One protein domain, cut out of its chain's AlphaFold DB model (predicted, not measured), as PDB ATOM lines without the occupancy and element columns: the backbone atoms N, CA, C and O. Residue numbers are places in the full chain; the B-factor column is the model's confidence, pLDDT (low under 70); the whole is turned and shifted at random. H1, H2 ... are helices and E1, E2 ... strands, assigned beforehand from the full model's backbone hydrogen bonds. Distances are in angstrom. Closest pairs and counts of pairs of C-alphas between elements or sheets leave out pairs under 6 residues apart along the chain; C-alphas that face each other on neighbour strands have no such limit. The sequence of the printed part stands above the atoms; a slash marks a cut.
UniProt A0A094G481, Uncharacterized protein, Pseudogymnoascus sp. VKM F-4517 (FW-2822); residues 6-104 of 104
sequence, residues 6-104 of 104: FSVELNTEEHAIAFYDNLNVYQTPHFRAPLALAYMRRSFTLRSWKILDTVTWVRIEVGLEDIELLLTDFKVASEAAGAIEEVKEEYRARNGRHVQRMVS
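This is residues 6 to 104 of the 104 residues of an uncharacterized protein of Pseudogymnoascus sp. VKM F-4517 (FW-2822) (UniProt A0A094G481). A small, strongly twisted three-stranded sheet has H1 packed over one face, and H2 packs with its residues 77 to 82 on H1, so that H1 sits between the sheet and H2. The long hairpin of E2 and E3 makes most of the sheet and runs on past the short strand E1, while residues 86 to 104, most of them in H3, stick out as a free helical arm. The printed part has 99 residues with three named helices and three named strands, in the order E1, H1, E2, E3, H2, H3. The sheet's order is E1, E3, E2, antiparallel throughout, and the class is mixed, helices and strands. The whole is loose, with a radius of gyration of the C-alphas of 17.7 A, and spans 61 by 41 by 16 A, only just flat.

In the sheet, E3 is residues 50 to 61, 30.8 A long, and E2 is residues 37 to 47, also 30.8 A. E1, residues 6 to 9, is 10.2 A long and begins at C-alpha 6, at (-52.708, 26.963, -47.947). H1 is residues 13 to 21, 12.1 A. H2 is residues 67 to 82, 22.2 A, beginning at C-alpha 67, at (-57.108, 28.419, -33.883). H3, residues 84 to 102, is 27.8 A long and ends at C-alpha 102, at (-24.397, -13.011, -37.360).

E3 is the inner strand. E2 and E3 form a hairpin, antiparallel at 156 degrees, with N 39 and O 59 2.9 A apart and N 52 and O 45 3.3 A apart, both within hydrogen-bond range. E1 and E3 are antiparallel at 137 degrees, with N 8 and O 58 within hydrogen-bond range at 2.8 A. H1 is on the sheet at a height of 8.5 A, over E3, and runs along the strands, only just, at 27 degrees to E3 on the local plane; the closest C-alphas of H1 and E3, those of Glu 13 and Thr 56, are 5.0 A apart. E1, H1 and E2 form a split strand-helix-strand unit, two strands running the same way with a helix between them along the chain and E3 between them in the sheet; its crossover is right-handed. H2 touches H1 with residues 77 to 82 alone, the closest C-alphas being those of Phe 19 and Ala 77, 4.5 A apart. Their tilt is shallow at 34 degrees, only just short of steep, and they run opposite ways. H3 only just touches H1, with residue 84 alone and 3 pairs of C-alphas within 8 A, the closest being those of His 15 and Ile 84 at 6.5 A. H2 and H3 meet only through their link, and neither is on the sheet. Each O i to N i+4 pair is within hydrogen-bond range in H1 and H2, and 14 of 15 are in H3.

The C-alphas farthest apart, those of Pro 34 and Ser 104, are 61.3 A apart. Without residues 86 to 104, which stand free, the body spans 45 by 31 by 15 A. The printed part has no cut. The link from H1 to E2, residues 22 to 36, is long, and its residues 26 to 27 pair parallel with residues 37 to 38 of E2; the other links are tight. Mean pLDDT of the printed part is 79.2, and it is under 70 at residues 29 to 34, 41 to 54 and 96 to 104.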
ATOM      1  N   PHE A   6     -54.162  26.868 -47.846       86.44
ATOM      2  CA  PHE A   6     -52.708  26.963 -47.947       86.44
ATOM      3  C   PHE A   6     -52.077  25.600 -48.266       86.44
ATOM      4  O   PHE A   6     -52.751  24.572 -48.359       86.44
ATOM      5  N   SER A   7     -50.781  25.599 -48.575       88.12
ATOM      6  CA  SER A   7     -50.018  24.390 -48.907       88.12
ATOM      7  C   SER A   7     -48.737  24.358 -48.085       88.12
ATOM      8  O   SER A   7     -48.094  25.390 -47.916       88.12
ATOM      9  N   VAL A   8     -48.381  23.172 -47.606       89.38
ATOM     10  CA  VAL A   8     -47.118  22.868 -46.936       89.38
ATOM     11  C   VAL A   8     -46.314  21.973 -47.871       89.38
ATOM     12  O   VAL A   8     -46.814  20.939 -48.313       89.38
ATOM     13  N   GLU A   9     -45.091  22.382 -48.189       89.81
ATOM     14  CA  GLU A   9     -44.143  21.605 -48.987       89.81
ATOM     15  C   GLU A   9     -43.036  21.077 -48.075       89.81
ATOM     16  O   GLU A   9     -42.371  21.864 -47.400       89.81
ATOM     17  N   LEU A  10     -42.854  19.756 -48.051       90.25
ATOM     18  CA  LEU A  10     -41.835  19.083 -47.251       90.25
ATOM     19  C   LEU A  10     -40.732  18.468 -48.120       90.25
ATOM     20  O   LEU A  10     -40.910  18.204 -49.306       90.25
ATOM     21  N   ASN A  11     -39.575  18.234 -47.497       88.06
ATOM     22  CA  ASN A  11     -38.334  17.880 -48.190       88.06
ATOM     23  C   ASN A  11     -38.401  16.552 -48.955       88.06
ATOM     24  O   ASN A  11     -37.778  16.417 -50.007       88.06
ATOM     25  N   THR A  12     -39.117  15.561 -48.418       88.31
ATOM     26  CA  THR A  12     -39.268  14.239 -49.036       88.31
ATOM     27  C   THR A  12     -40.693  13.724 -48.882       88.31
ATOM     28  O   THR A  12     -41.473  14.242 -48.080       88.31
ATOM     29  N   GLU A  13     -41.022  12.679 -49.639       88.44
ATOM     30  CA  GLU A  13     -42.317  12.007 -49.547       88.44
ATOM     31  C   GLU A  13     -42.562  11.424 -48.149       88.44
ATOM     32  O   GLU A  13     -43.649  11.585 -47.607       88.44
ATOM     33  N   GLU A  14     -41.550  10.843 -47.499       90.50
ATOM     34  CA  GLU A  14     -41.707  10.300 -46.145       90.50
ATOM     35  C   GLU A  14     -42.002  11.388 -45.108       90.50
ATOM     36  O   GLU A  14     -42.790  11.159 -44.194       90.50
ATOM     37  N   HIS A  15     -41.422  12.584 -45.265       92.25
ATOM     38  CA  HIS A  15     -41.747  13.722 -44.403       92.25
ATOM     39  C   HIS A  15     -43.199  14.165 -44.615       92.25
ATOM     40  O   HIS A  15     -43.913  14.399 -43.644       92.25
ATOM     41  N   ALA A  16     -43.648  14.259 -45.872       90.94
ATOM     42  CA  ALA A  16     -45.025  14.628 -46.203       90.94
ATOM     43  C   ALA A  16     -46.044  13.605 -45.684       90.94
ATOM     44  O   ALA A  16     -47.086  14.002 -45.163       90.94
ATOM     45  N   ILE A  17     -45.722  12.309 -45.773       89.88
ATOM     46  CA  ILE A  17     -46.522  11.222 -45.198       89.88
ATOM     47  C   ILE A  17     -46.609  11.360 -43.684       89.88
ATOM     48  O   ILE A  17     -47.709  11.435 -43.146       89.88
ATOM     49  N   ALA A  18     -45.469  11.491 -43.008       93.06
ATOM     50  CA  ALA A  18     -45.435  11.638 -41.558       93.06
ATOM     51  C   ALA A  18     -46.209  12.868 -41.073       93.06
ATOM     52  O   ALA A  18     -46.956  12.776 -40.103       93.06
ATOM     53  N   PHE A  19     -46.079  13.998 -41.768       93.81
ATOM     54  CA  PHE A  19     -46.851  15.198 -41.474       93.81
ATOM     55  C   PHE A  19     -48.356  14.953 -41.608       93.81
ATOM     56  O   PHE A  19     -49.113  15.240 -40.689       93.81
ATOM     57  N   TYR A  20     -48.800  14.414 -42.745       91.44
ATOM     58  CA  TYR A  20     -50.221  14.212 -43.025       91.44
ATOM     59  C   TYR A  20     -50.875  13.203 -42.080       91.44
ATOM     60  O   TYR A  20     -51.957  13.474 -41.566       91.44
ATOM     61  N   ASP A  21     -50.211  12.076 -41.817       91.50
ATOM     62  CA  ASP A  21     -50.724  11.014 -40.944       91.50
ATOM     63  C   ASP A  21     -50.861  11.477 -39.486       91.50
ATOM     64  O   ASP A  21     -51.682  10.940 -38.744       91.50
ATOM     65  N   ASN A  22     -50.082  12.486 -39.079       93.56
ATOM     66  CA  ASN A  22     -50.132  13.081 -37.739       93.56
ATOM     67  C   ASN A  22     -50.922  14.396 -37.688       93.56
ATOM     68  O   ASN A  22     -51.063  14.982 -36.615       93.56
ATOM     69  N   LEU A  23     -51.448  14.872 -38.821       91.69
ATOM     70  CA  LEU A  23     -52.288  16.058 -38.858       91.69
ATOM     71  C   LEU A  23     -53.725  15.672 -38.498       91.69
ATOM     72  O   LEU A  23     -54.445  15.064 -39.291       91.69
ATOM     73  N   ASN A  24     -54.143  16.062 -37.297       88.50
ATOM     74  CA  ASN A  24     -55.449  15.745 -36.724       88.50
ATOM     75  C   ASN A  24     -56.568  16.662 -37.262       88.50
ATOM     76  O   ASN A  24     -57.254  17.362 -36.527       88.50
ATOM     77  N   VAL A  25     -56.745  16.658 -38.579       85.50
ATOM     78  CA  VAL A  25     -57.843  17.346 -39.274       85.50
ATOM     79  C   VAL A  25     -58.557  16.365 -40.197       85.50
ATOM     80  O   VAL A  25     -58.080  15.255 -40.441       85.50
ATOM     81  N   TYR A  26     -59.713  16.746 -40.736       83.69
ATOM     82  CA  TYR A  26     -60.474  15.826 -41.569       83.69
ATOM     83  C   TYR A  26     -59.773  15.597 -42.916       83.69
ATOM     84  O   TYR A  26     -59.560  16.509 -43.712       83.69
ATOM     85  N   GLN A  27     -59.407  14.353 -43.191       83.56
ATOM     86  CA  GLN A  27     -58.644  13.989 -44.378       83.56
ATOM     87  C   GLN A  27     -59.578  13.722 -45.570       83.56
ATOM     88  O   GLN A  27     -60.208  12.668 -45.656       83.56
ATOM     89  N   THR A  28     -59.711  14.681 -46.494       77.12
ATOM     90  CA  THR A  28     -60.630  14.575 -47.641       77.12
ATOM     91  C   THR A  28     -60.200  15.434 -48.833       77.12
ATOM     92  O   THR A  28     -59.758  16.565 -48.648       77.12
ATOM     93  N   PRO A  29     -60.380  14.955 -50.080       68.38
ATOM     94  CA  PRO A  29     -60.135  15.756 -51.280       68.38
ATOM     95  C   PRO A  29     -61.235  16.797 -51.563       68.38
ATOM     96  O   PRO A  29     -61.122  17.562 -52.522       68.38
ATOM     97  N   HIS A  30     -62.331  16.794 -50.797       66.94
ATOM     98  CA  HIS A  30     -63.441  17.734 -50.960       66.94
ATOM     99  C   HIS A  30     -63.166  19.039 -50.210       66.94
ATOM    100  O   HIS A  30     -62.566  19.007 -49.150       66.94
ATOM    101  N   PHE A  31     -63.622  20.173 -50.746       62.78
ATOM    102  CA  PHE A  31     -63.398  21.504 -50.164       62.78
ATOM    103  C   PHE A  31     -64.695  22.137 -49.665       62.78
ATOM    104  O   PHE A  31     -65.777  21.772 -50.134       62.78
ATOM    105  N   ARG A  32     -64.573  23.178 -48.834       60.47
ATOM    106  CA  ARG A  32     -65.648  24.063 -48.352       60.47
ATOM    107  C   ARG A  32     -66.572  23.436 -47.308       60.47
ATOM    108  O   ARG A  32     -67.777  23.695 -47.308       60.47
ATOM    109  N   ALA A  33     -66.009  22.627 -46.417       62.72
ATOM    110  CA  ALA A  33     -66.677  22.243 -45.177       62.72
ATOM    111  C   ALA A  33     -66.437  23.317 -44.095       62.72
ATOM    112  O   ALA A  33     -65.460  24.056 -44.179       62.72
ATOM    113  N   PRO A  34     -67.280  23.403 -43.050       66.19
ATOM    114  CA  PRO A  34     -66.975  24.214 -41.866       66.19
ATOM    115  C   PRO A  34     -65.814  23.647 -41.023       66.19
ATOM    116  O   PRO A  34     -65.464  24.245 -40.011       66.19
ATOM    117  N   LEU A  35     -65.256  22.502 -41.427       70.44
ATOM    118  CA  LEU A  35     -64.153  21.798 -40.783       70.44
ATOM    119  C   LEU A  35     -62.854  22.016 -41.560       70.44
ATOM    120  O   LEU A  35     -62.892  22.171 -42.780       70.44
ATOM    121  N   ALA A  36     -61.727  21.970 -40.863       74.88
ATOM    122  CA  ALA A  36     -60.395  21.954 -41.419       74.88
ATOM    123  C   ALA A  36     -60.172  20.645 -42.173       74.88
ATOM    124  O   ALA A  36     -60.411  19.547 -41.655       74.88
ATOM    125  N   LEU A  37     -59.721  20.776 -43.419       78.69
ATOM    126  CA  LEU A  37     -59.567  19.667 -44.346       78.69
ATOM    127  C   LEU A  37     -58.122  19.572 -44.805       78.69
ATOM    128  O   LEU A  37     -57.545  20.569 -45.236       78.69
ATOM    129  N   ALA A  38     -57.559  18.369 -44.781       77.38
ATOM    130  CA  ALA A  38     -56.258  18.098 -45.369       77.38
ATOM    131  C   ALA A  38     -56.369  17.090 -46.504       77.38
ATOM    132  O   ALA A  38     -57.110  16.110 -46.428       77.38
ATOM    133  N   TYR A  39     -55.570  17.297 -47.543       78.88
ATOM    134  CA  TYR A  39     -55.341  16.277 -48.552       78.88
ATOM    135  C   TYR A  39     -53.923  16.365 -49.101       78.88
ATOM    136  O   TYR A  39     -53.368  17.446 -49.326       78.88
ATOM    137  N   MET A  40     -53.335  15.202 -49.359       76.31
ATOM    138  CA  MET A  40     -52.100  15.119 -50.121       76.31
ATOM    139  C   MET A  40     -52.377  15.341 -51.602       76.31
ATOM    140  O   MET A  40     -53.262  14.711 -52.190       76.31
ATOM    141  N   ARG A  41     -51.575  16.194 -52.238       66.50
ATOM    142  CA  ARG A  41     -51.605  16.350 -53.690       66.50
ATOM    143  C   ARG A  41     -50.359  15.713 -54.289       66.50
ATOM    144  O   ARG A  41     -49.251  16.176 -54.046       66.50
ATOM    145  N   ARG A  42     -50.552  14.708 -55.146       62.28
ATOM    146  CA  ARG A  42     -49.496  14.241 -56.053       62.28
ATOM    147  C   ARG A  42     -49.121  15.367 -57.006       62.28
ATOM    148  O   ARG A  42     -49.982  15.912 -57.706       62.28
ATOM    149  N   SER A  43     -47.848  15.743 -56.993       56.31
ATOM    150  CA  SER A  43     -47.288  16.645 -57.990       56.31
ATOM    151  C   SER A  43     -46.720  15.799 -59.125       56.31
ATOM    152  O   SER A  43     -45.970  14.857 -58.894       56.31
ATOM    153  N   PHE A  44     -47.108  16.117 -60.359       55.38
ATOM    154  CA  PHE A  44     -46.550  15.482 -61.546       55.38
ATOM    155  C   PHE A  44     -45.512  16.424 -62.135       55.38
ATOM    156  O   PHE A  44     -45.863  17.486 -62.650       55.38
ATOM    157  N   THR A  45     -44.237  16.045 -62.081       53.38
ATOM    158  CA  THR A  45     -43.197  16.730 -62.857       53.38
ATOM    159  C   THR A  45     -42.753  15.853 -64.017       53.38
ATOM    160  O   THR A  45     -42.240  14.750 -63.834       53.38
ATOM    161  N   LEU A  46     -42.936  16.362 -65.239       49.59
ATOM    162  CA  LEU A  46     -42.329  15.782 -66.432       49.59
ATOM    163  C   LEU A  46     -40.873  16.255 -66.505       49.59
ATOM    164  O   LEU A  46     -40.586  17.362 -66.960       49.59
ATOM    165  N   ARG A  47     -39.938  15.410 -66.069       52.75
ATOM    166  CA  ARG A  47     -38.516  15.559 -66.405       52.75
ATOM    167  C   ARG A  47     -38.114  14.396 -67.296       52.75
ATOM    168  O   ARG A  47     -38.232  13.239 -66.902       52.75
ATOM    169  N   SER A  48     -37.635  14.707 -68.503       55.22
ATOM    170  CA  SER A  48     -36.954  13.743 -69.382       55.22
ATOM    171  C   SER A  48     -37.695  12.401 -69.530       55.22
ATOM    172  O   SER A  48     -37.122  11.349 -69.258       55.22
ATOM    173  N   TRP A  49     -38.977  12.442 -69.919       56.84
ATOM    174  CA  TRP A  49     -39.834  11.265 -70.171       56.84
ATOM    175  C   TRP A  49     -40.125  10.358 -68.964       56.84
ATOM    176  O   TRP A  49     -40.819   9.354 -69.110       56.84
ATOM    177  N   LYS A  50     -39.657  10.716 -67.763       49.16
ATOM    178  CA  LYS A  50     -40.062  10.079 -66.512       49.16
ATOM    179  C   LYS A  50     -41.101  10.949 -65.819       49.16
ATOM    180  O   LYS A  50     -40.897  12.145 -65.618       49.16
ATOM    181  N   ILE A  51     -42.212  10.321 -65.457       55.78
ATOM    182  CA  ILE A  51     -43.155  10.881 -64.501       55.78
ATOM    183  C   ILE A  51     -42.519  10.683 -63.123       55.78
ATOM    184  O   ILE A  51     -42.403   9.550 -62.660       55.78
ATOM    185  N   LEU A  52     -42.049  11.768 -62.507       55.28
ATOM    186  CA  LEU A  52     -41.753  11.769 -61.078       55.28
ATOM    187  C   LEU A  52     -43.085  12.002 -60.366       55.28
ATOM    188  O   LEU A  52     -43.648  13.095 -60.448       55.28
ATOM    189  N   ASP A  53     -43.613  10.935 -59.772       60.06
ATOM    190  CA  ASP A  53     -44.774  10.982 -58.890       60.06
ATOM    191  C   ASP A  53     -44.243  11.154 -57.467       60.06
ATOM    192  O   ASP A  53     -43.838  10.181 -56.837       60.06
ATOM    193  N   THR A  54     -44.123  12.401 -57.012       64.25
ATOM    194  CA  THR A  54     -43.661  12.697 -55.650       64.25
ATOM    195  C   THR A  54     -44.736  13.462 -54.901       64.25
ATOM    196  O   THR A  54     -45.223  14.512 -55.350       64.25
ATOM    197  N   VAL A  55     -45.100  12.933 -53.735       70.44
ATOM    198  CA  VAL A  55     -46.030  13.566 -52.803       70.44
ATOM    199  C   VAL A  55     -45.235  14.324 -51.756       70.44
ATOM    200  O   VAL A  55     -44.955  13.806 -50.688       70.44
ATOM    201  N   THR A  56     -44.839  15.553 -52.059       82.50
ATOM    202  CA  THR A  56     -44.170  16.431 -51.084       82.50
ATOM    203  C   THR A  56     -45.101  17.508 -50.537       82.50
ATOM    204  O   THR A  56     -44.712  18.265 -49.652       82.50
ATOM    205  N   TRP A  57     -46.315  17.628 -51.088       85.25
ATOM    206  CA  TRP A  57     -47.223  18.742 -50.819       85.25
ATOM    207  C   TRP A  57     -48.486  18.269 -50.102       85.25
ATOM    208  O   TRP A  57     -49.255  17.454 -50.627       85.25
ATOM    209  N   VAL A  58     -48.745  18.866 -48.942       86.81
ATOM    210  CA  VAL A  58     -49.997  18.721 -48.196       86.81
ATOM    211  C   VAL A  58     -50.771  20.022 -48.311       86.81
ATOM    212  O   VAL A  58     -50.251  21.104 -48.041       86.81
ATOM    213  N   ARG A  59     -52.021  19.940 -48.758       87.56
ATOM    214  CA  ARG A  59     -52.915  21.091 -48.844       87.56
ATOM    215  C   ARG A  59     -53.905  21.070 -47.705       87.56
ATOM    216  O   ARG A  59     -54.488  20.026 -47.428       87.56
ATOM    217  N   ILE A  60     -54.089  22.236 -47.099       87.19
ATOM    218  CA  ILE A  60     -54.911  22.413 -45.910       87.19
ATOM    219  C   ILE A  60     -55.891  23.550 -46.179       87.19
ATOM    220  O   ILE A  60     -55.484  24.672 -46.487       87.19
ATOM    221  N   GLU A  61     -57.180  23.246 -46.097       87.44
ATOM    222  CA  GLU A  61     -58.245  24.237 -46.003       87.44
ATOM    223  C   GLU A  61     -58.568  24.435 -44.524       87.44
ATOM    224  O   GLU A  61     -58.913  23.484 -43.833       87.44
ATOM    225  N   VAL A  62     -58.420  25.659 -44.029       84.81
ATOM    226  CA  VAL A  62     -58.733  26.018 -42.644       84.81
ATOM    227  C   VAL A  62     -60.249  26.136 -42.488       84.81
ATOM    228  O   VAL A  62     -60.891  26.860 -43.256       84.81
ATOM    229  N   GLY A  63     -60.805  25.423 -41.508       84.50
ATOM    230  CA  GLY A  63     -62.213  25.500 -41.132       84.50
ATOM    231  C   GLY A  63     -62.489  26.586 -40.091       84.50
ATOM    232  O   GLY A  63     -61.778  27.588 -40.006       84.50
ATOM    233  N   LEU A  64     -63.568  26.410 -39.328       86.06
ATOM    234  CA  LEU A  64     -64.000  27.331 -38.267       86.06
ATOM    235  C   LEU A  64     -63.622  26.844 -36.860       86.06
ATOM    236  O   LEU A  64     -64.169  27.341 -35.874       86.06
ATOM    237  N   GLU A  65     -62.739  25.852 -36.757       86.56
ATOM    238  CA  GLU A  65     -62.229  25.361 -35.482       86.56
ATOM    239  C   GLU A  65     -61.435  26.421 -34.713       86.56
ATOM    240  O   GLU A  65     -60.995  27.441 -35.246       86.56
ATOM    241  N   ASP A  66     -61.240  26.144 -33.426       89.75
ATOM    242  CA  ASP A  66     -60.389  26.947 -32.563       89.75
ATOM    243  C   ASP A  66     -58.950  26.988 -33.108       89.75
ATOM    244  O   ASP A  66     -58.331  25.955 -33.376       89.75
ATOM    245  N   ILE A  67     -58.421  28.201 -33.275       90.38
ATOM    246  CA  ILE A  67     -57.108  28.419 -33.883       90.38
ATOM    247  C   ILE A  67     -55.970  27.823 -33.050       90.38
ATOM    248  O   ILE A  67     -55.007  27.323 -33.624       90.38
ATOM    249  N   GLU A  68     -56.073  27.826 -31.721       93.69
ATOM    250  CA  GLU A  68     -55.033  27.285 -30.843       93.69
ATOM    251  C   GLU A  68     -54.996  25.754 -30.929       93.69
ATOM    252  O   GLU A  68     -53.918  25.151 -30.905       93.69
ATOM    253  N   LEU A  69     -56.160  25.120 -31.111       90.69
ATOM    254  CA  LEU A  69     -56.236  23.683 -31.390       90.69
ATOM    255  C   LEU A  69     -55.614  23.351 -32.749       90.69
ATOM    256  O   LEU A  69     -54.733  22.496 -32.814       90.69
ATOM    257  N   LEU A  70     -55.970  24.090 -33.806       90.19
ATOM    258  CA  LEU A  70     -55.395  23.880 -35.139       90.19
ATOM    259  C   LEU A  70     -53.872  24.079 -35.158       90.19
ATOM    260  O   LEU A  70     -53.156  23.323 -35.813       90.19
ATOM    261  N   LEU A  71     -53.357  25.077 -34.433       93.25
ATOM    262  CA  LEU A  71     -51.917  25.299 -34.291       93.25
ATOM    263  C   LEU A  71     -51.235  24.169 -33.515       93.25
ATOM    264  O   LEU A  71     -50.114  23.786 -33.854       93.25
ATOM    265  N   THR A  72     -51.902  23.618 -32.501       94.44
ATOM    266  CA  THR A  72     -51.399  22.466 -31.741       94.44
ATOM    267  C   THR A  72     -51.301  21.231 -32.632       94.44
ATOM    268  O   THR A  72     -50.240  20.608 -32.690       94.44
ATOM    269  N   ASP A  73     -52.353  20.925 -33.390       92.81
ATOM    270  CA  ASP A  73     -52.368  19.802 -34.332       92.81
ATOM    271  C   ASP A  73     -51.297  19.973 -35.420       92.81
ATOM    272  O   ASP A  73     -50.561  19.038 -35.746       92.81
ATOM    273  N   PHE A  74     -51.136  21.194 -35.940       94.12
ATOM    274  CA  PHE A  74     -50.100  21.511 -36.920       94.12
ATOM    275  C   PHE A  74     -48.685  21.332 -36.355       94.12
ATOM    276  O   PHE A  74     -47.779  20.856 -37.050       94.12
ATOM    277  N   LYS A  75     -48.476  21.714 -35.092       95.88
ATOM    278  CA  LYS A  75     -47.193  21.549 -34.408       95.88
ATOM    279  C   LYS A  75     -46.845  20.070 -34.249       95.88
ATOM    280  O   LYS A  75     -45.735  19.691 -34.610       95.88
ATOM    281  N   VAL A  76     -47.790  19.246 -33.795       96.06
ATOM    282  CA  VAL A  76     -47.603  17.789 -33.671       96.06
ATOM    283  C   VAL A  76     -47.240  17.171 -35.023       96.06
ATOM    284  O   VAL A  76     -46.256  16.440 -35.124       96.06
ATOM    285  N   ALA A  77     -47.967  17.529 -36.085       95.12
ATOM    286  CA  ALA A  77     -47.666  17.076 -37.444       95.12
ATOM    287  C   ALA A  77     -46.255  17.489 -37.911       95.12
ATOM    288  O   ALA A  77     -45.535  16.701 -38.528       95.12
ATOM    289  N   SER A  78     -45.833  18.714 -37.587       95.00
ATOM    290  CA  SER A  78     -44.500  19.231 -37.929       95.00
ATOM    291  C   SER A  78     -43.379  18.502 -37.182       95.00
ATOM    292  O   SER A  78     -42.352  18.173 -37.777       95.00
ATOM    293  N   GLU A  79     -43.573  18.219 -35.894       96.44
ATOM    294  CA  GLU A  79     -42.621  17.467 -35.070       96.44
ATOM    295  C   GLU A  79     -42.485  16.019 -35.560       96.44
ATOM    296  O   GLU A  79     -41.367  15.524 -35.715       96.44
ATOM    297  N   ALA A  80     -43.602  15.369 -35.900       95.00
ATOM    298  CA  ALA A  80     -43.599  14.023 -36.468       95.00
ATOM    299  C   ALA A  80     -42.827  13.953 -37.794       95.00
ATOM    300  O   ALA A  80     -42.046  13.026 -38.016       95.00
ATOM    301  N   ALA A  81     -42.996  14.955 -38.661       94.44
ATOM    302  CA  ALA A  81     -42.235  15.047 -39.901       94.44
ATOM    303  C   ALA A  81     -40.732  15.241 -39.646       94.44
ATOM    304  O   ALA A  81     -39.915  14.604 -40.306       94.44
ATOM    305  N   GLY A  82     -40.359  16.086 -38.679       94.25
ATOM    306  CA  GLY A  82     -38.960  16.339 -38.319       94.25
ATOM    307  C   GLY A  82     -38.232  15.121 -37.741       94.25
ATOM    308  O   GLY A  82     -37.034  14.959 -37.967       94.25
ATOM    309  N   ALA A  83     -38.950  14.226 -37.063       94.00
ATOM    310  CA  ALA A  83     -38.381  13.027 -36.447       94.00
ATOM    311  C   ALA A  83     -37.975  11.927 -37.452       94.00
ATOM    312  O   ALA A  83     -37.348  10.938 -37.068       94.00
ATOM    313  N   ILE A  84     -38.304  12.068 -38.743       93.50
ATOM    314  CA  ILE A  84     -38.058  11.028 -39.754       93.50
ATOM    315  C   ILE A  84     -36.579  10.648 -39.867       93.50
ATOM    316  O   ILE A  84     -36.258   9.461 -39.987       93.50
ATOM    317  N   GLU A  85     -35.670  11.617 -39.805       89.88
ATOM    318  CA  GLU A  85     -34.236  11.333 -39.913       89.88
ATOM    319  C   GLU A  85     -33.688  10.643 -38.653       89.88
ATOM    320  O   GLU A  85     -32.893   9.710 -38.765       89.88
ATOM    321  N   GLU A  86     -34.185  10.996 -37.465       89.81
ATOM    322  CA  GLU A  86     -33.822  10.323 -36.209       89.81
ATOM    323  C   GLU A  86     -34.247   8.849 -36.221       89.81
ATOM    324  O   GLU A  86     -33.459   7.956 -35.894       89.81
ATOM    325  N   VAL A  87     -35.473   8.578 -36.683       87.31
ATOM    326  CA  VAL A  87     -35.995   7.215 -36.833       87.31
ATOM    327  C   VAL A  87     -35.149   6.424 -37.831       87.31
ATOM    328  O   VAL A  87     -34.758   5.288 -37.549       87.31
ATOM    329  N   LYS A  88     -34.812   7.007 -38.988       85.44
ATOM    330  CA  LYS A  88     -33.966   6.349 -39.998       85.44
ATOM    331  C   LYS A  88     -32.592   5.981 -39.441       85.44
ATOM    332  O   LYS A  88     -32.133   4.857 -39.667       85.44
ATOM    333  N   GLU A  89     -31.950   6.888 -38.712       86.75
ATOM    334  CA  GLU A  89     -30.654   6.630 -38.083       86.75
ATOM    335  C   GLU A  89     -30.744   5.527 -37.024       86.75
ATOM    336  O   GLU A  89     -29.916   4.610 -37.004       86.75
ATOM    337  N   GLU A  90     -31.795   5.514 -36.205       87.38
ATOM    338  CA  GLU A  90     -31.999   4.446 -35.231       87.38
ATOM    339  C   GLU A  90     -32.217   3.075 -35.900       87.38
ATOM    340  O   GLU A  90     -31.611   2.076 -35.490       87.38
ATOM    341  N   TYR A  91     -33.031   3.008 -36.958       86.00
ATOM    342  CA  TYR A  91     -33.239   1.782 -37.735       86.00
ATOM    343  C   TYR A  91     -31.931   1.265 -38.344       86.00
ATOM    344  O   TYR A  91     -31.630   0.070 -38.243       86.00
ATOM    345  N   ARG A  92     -31.117   2.155 -38.929       87.19
ATOM    346  CA  ARG A  92     -29.783   1.814 -39.452       87.19
ATOM    347  C   ARG A  92     -28.875   1.283 -38.346       87.19
ATOM    348  O   ARG A  92     -28.253   0.236 -38.523       87.19
ATOM    349  N   ALA A  93     -28.851   1.933 -37.184       84.25
ATOM    350  CA  ALA A  93     -28.044   1.507 -36.045       84.25
ATOM    351  C   ALA A  93     -28.483   0.143 -35.485       84.25
ATOM    352  O   ALA A  93     -27.645  -0.658 -35.065       84.25
ATOM    353  N   ARG A  94     -29.788  -0.152 -35.442       82.25
ATOM    354  CA  ARG A  94     -30.321  -1.451 -34.987       82.25
ATOM    355  C   ARG A  94     -30.008  -2.569 -35.987       82.25
ATOM    356  O   ARG A  94     -29.518  -3.624 -35.583       82.25
ATOM    357  N   ASN A  95     -30.204  -2.320 -37.279       78.25
ATOM    358  CA  ASN A  95     -30.022  -3.333 -38.320       78.25
ATOM    359  C   ASN A  95     -28.544  -3.567 -38.674       78.25
ATOM    360  O   ASN A  95     -28.152  -4.705 -38.912       78.25
ATOM    361  N   GLY A  96     -27.694  -2.538 -38.605       68.88
ATOM    362  CA  GLY A  96     -26.241  -2.688 -38.752       68.88
ATOM    363  C   GLY A  96     -25.614  -3.538 -37.639       68.88
ATOM    364  O   GLY A  96     -24.748  -4.371 -37.902       68.88
ATOM    365  N   ARG A  97     -26.117  -3.412 -36.401       60.56
ATOM    366  CA  ARG A  97     -25.701  -4.250 -35.261       60.56
ATOM    367  C   ARG A  97     -26.167  -5.703 -35.380       60.56
ATOM    368  O   ARG A  97     -25.471  -6.600 -34.905       60.56
ATOM    369  N   HIS A  98     -27.325  -5.946 -35.995       55.00
ATOM    370  CA  HIS A  98     -27.845  -7.300 -36.201       55.00
ATOM    371  C   HIS A  98     -26.999  -8.084 -37.214       55.00
ATOM    372  O   HIS A  98     -26.683  -9.247 -36.976       55.00
ATOM    373  N   VAL A  99     -26.543  -7.422 -38.285       56.38
ATOM    374  CA  VAL A  99     -25.638  -8.032 -39.270       56.38
ATOM    375  C   VAL A  99     -24.292  -8.381 -38.631       56.38
ATOM    376  O   VAL A  99     -23.841  -9.507 -38.787       56.38
ATOM    377  N   GLN A 100     -23.686  -7.491 -37.833       56.16
ATOM    378  CA  GLN A 100     -22.390  -7.764 -37.186       56.16
ATOM    379  C   GLN A 100     -22.397  -8.948 -36.200       56.16
ATOM    380  O   GLN A 100     -21.375  -9.612 -36.072       56.16
ATOM    381  N   ARG A 101     -23.522  -9.245 -35.534       55.62
ATOM    382  CA  ARG A 101     -23.641 -10.400 -34.619       55.62
ATOM    383  C   ARG A 101     -23.843 -11.746 -35.318       55.62
ATOM    384  O   ARG A 101     -23.655 -12.771 -34.678       55.62
ATOM    385  N   MET A 102     -24.250 -11.766 -36.588       51.81
ATOM    386  CA  MET A 102     -24.397 -13.011 -37.360       51.81
ATOM    387  C   MET A 102     -23.101 -13.448 -38.057       51.81
ATOM    388  O   MET A 102     -23.026 -14.581 -38.522       51.81
ATOM    389  N   VAL A 103     -22.096 -12.571 -38.143       55.94
ATOM    390  CA  VAL A 103     -20.792 -12.847 -38.784       55.94
ATOM    391  C   VAL A 103     -19.650 -13.071 -37.782       55.94
ATOM    392  O   VAL A 103     -18.504 -13.208 -38.207       55.94
ATOM    393  N   SER A 104     -19.945 -13.105 -36.476       49.34
ATOM    394  CA  SER A 104     -18.975 -13.315 -35.388       49.34
ATOM    395  C   SER A 104     -19.066 -14.703 -34.776       49.34
ATOM    396  O   SER A 104     -20.214 -15.085 -34.449       49.34
TER     397      SER A 104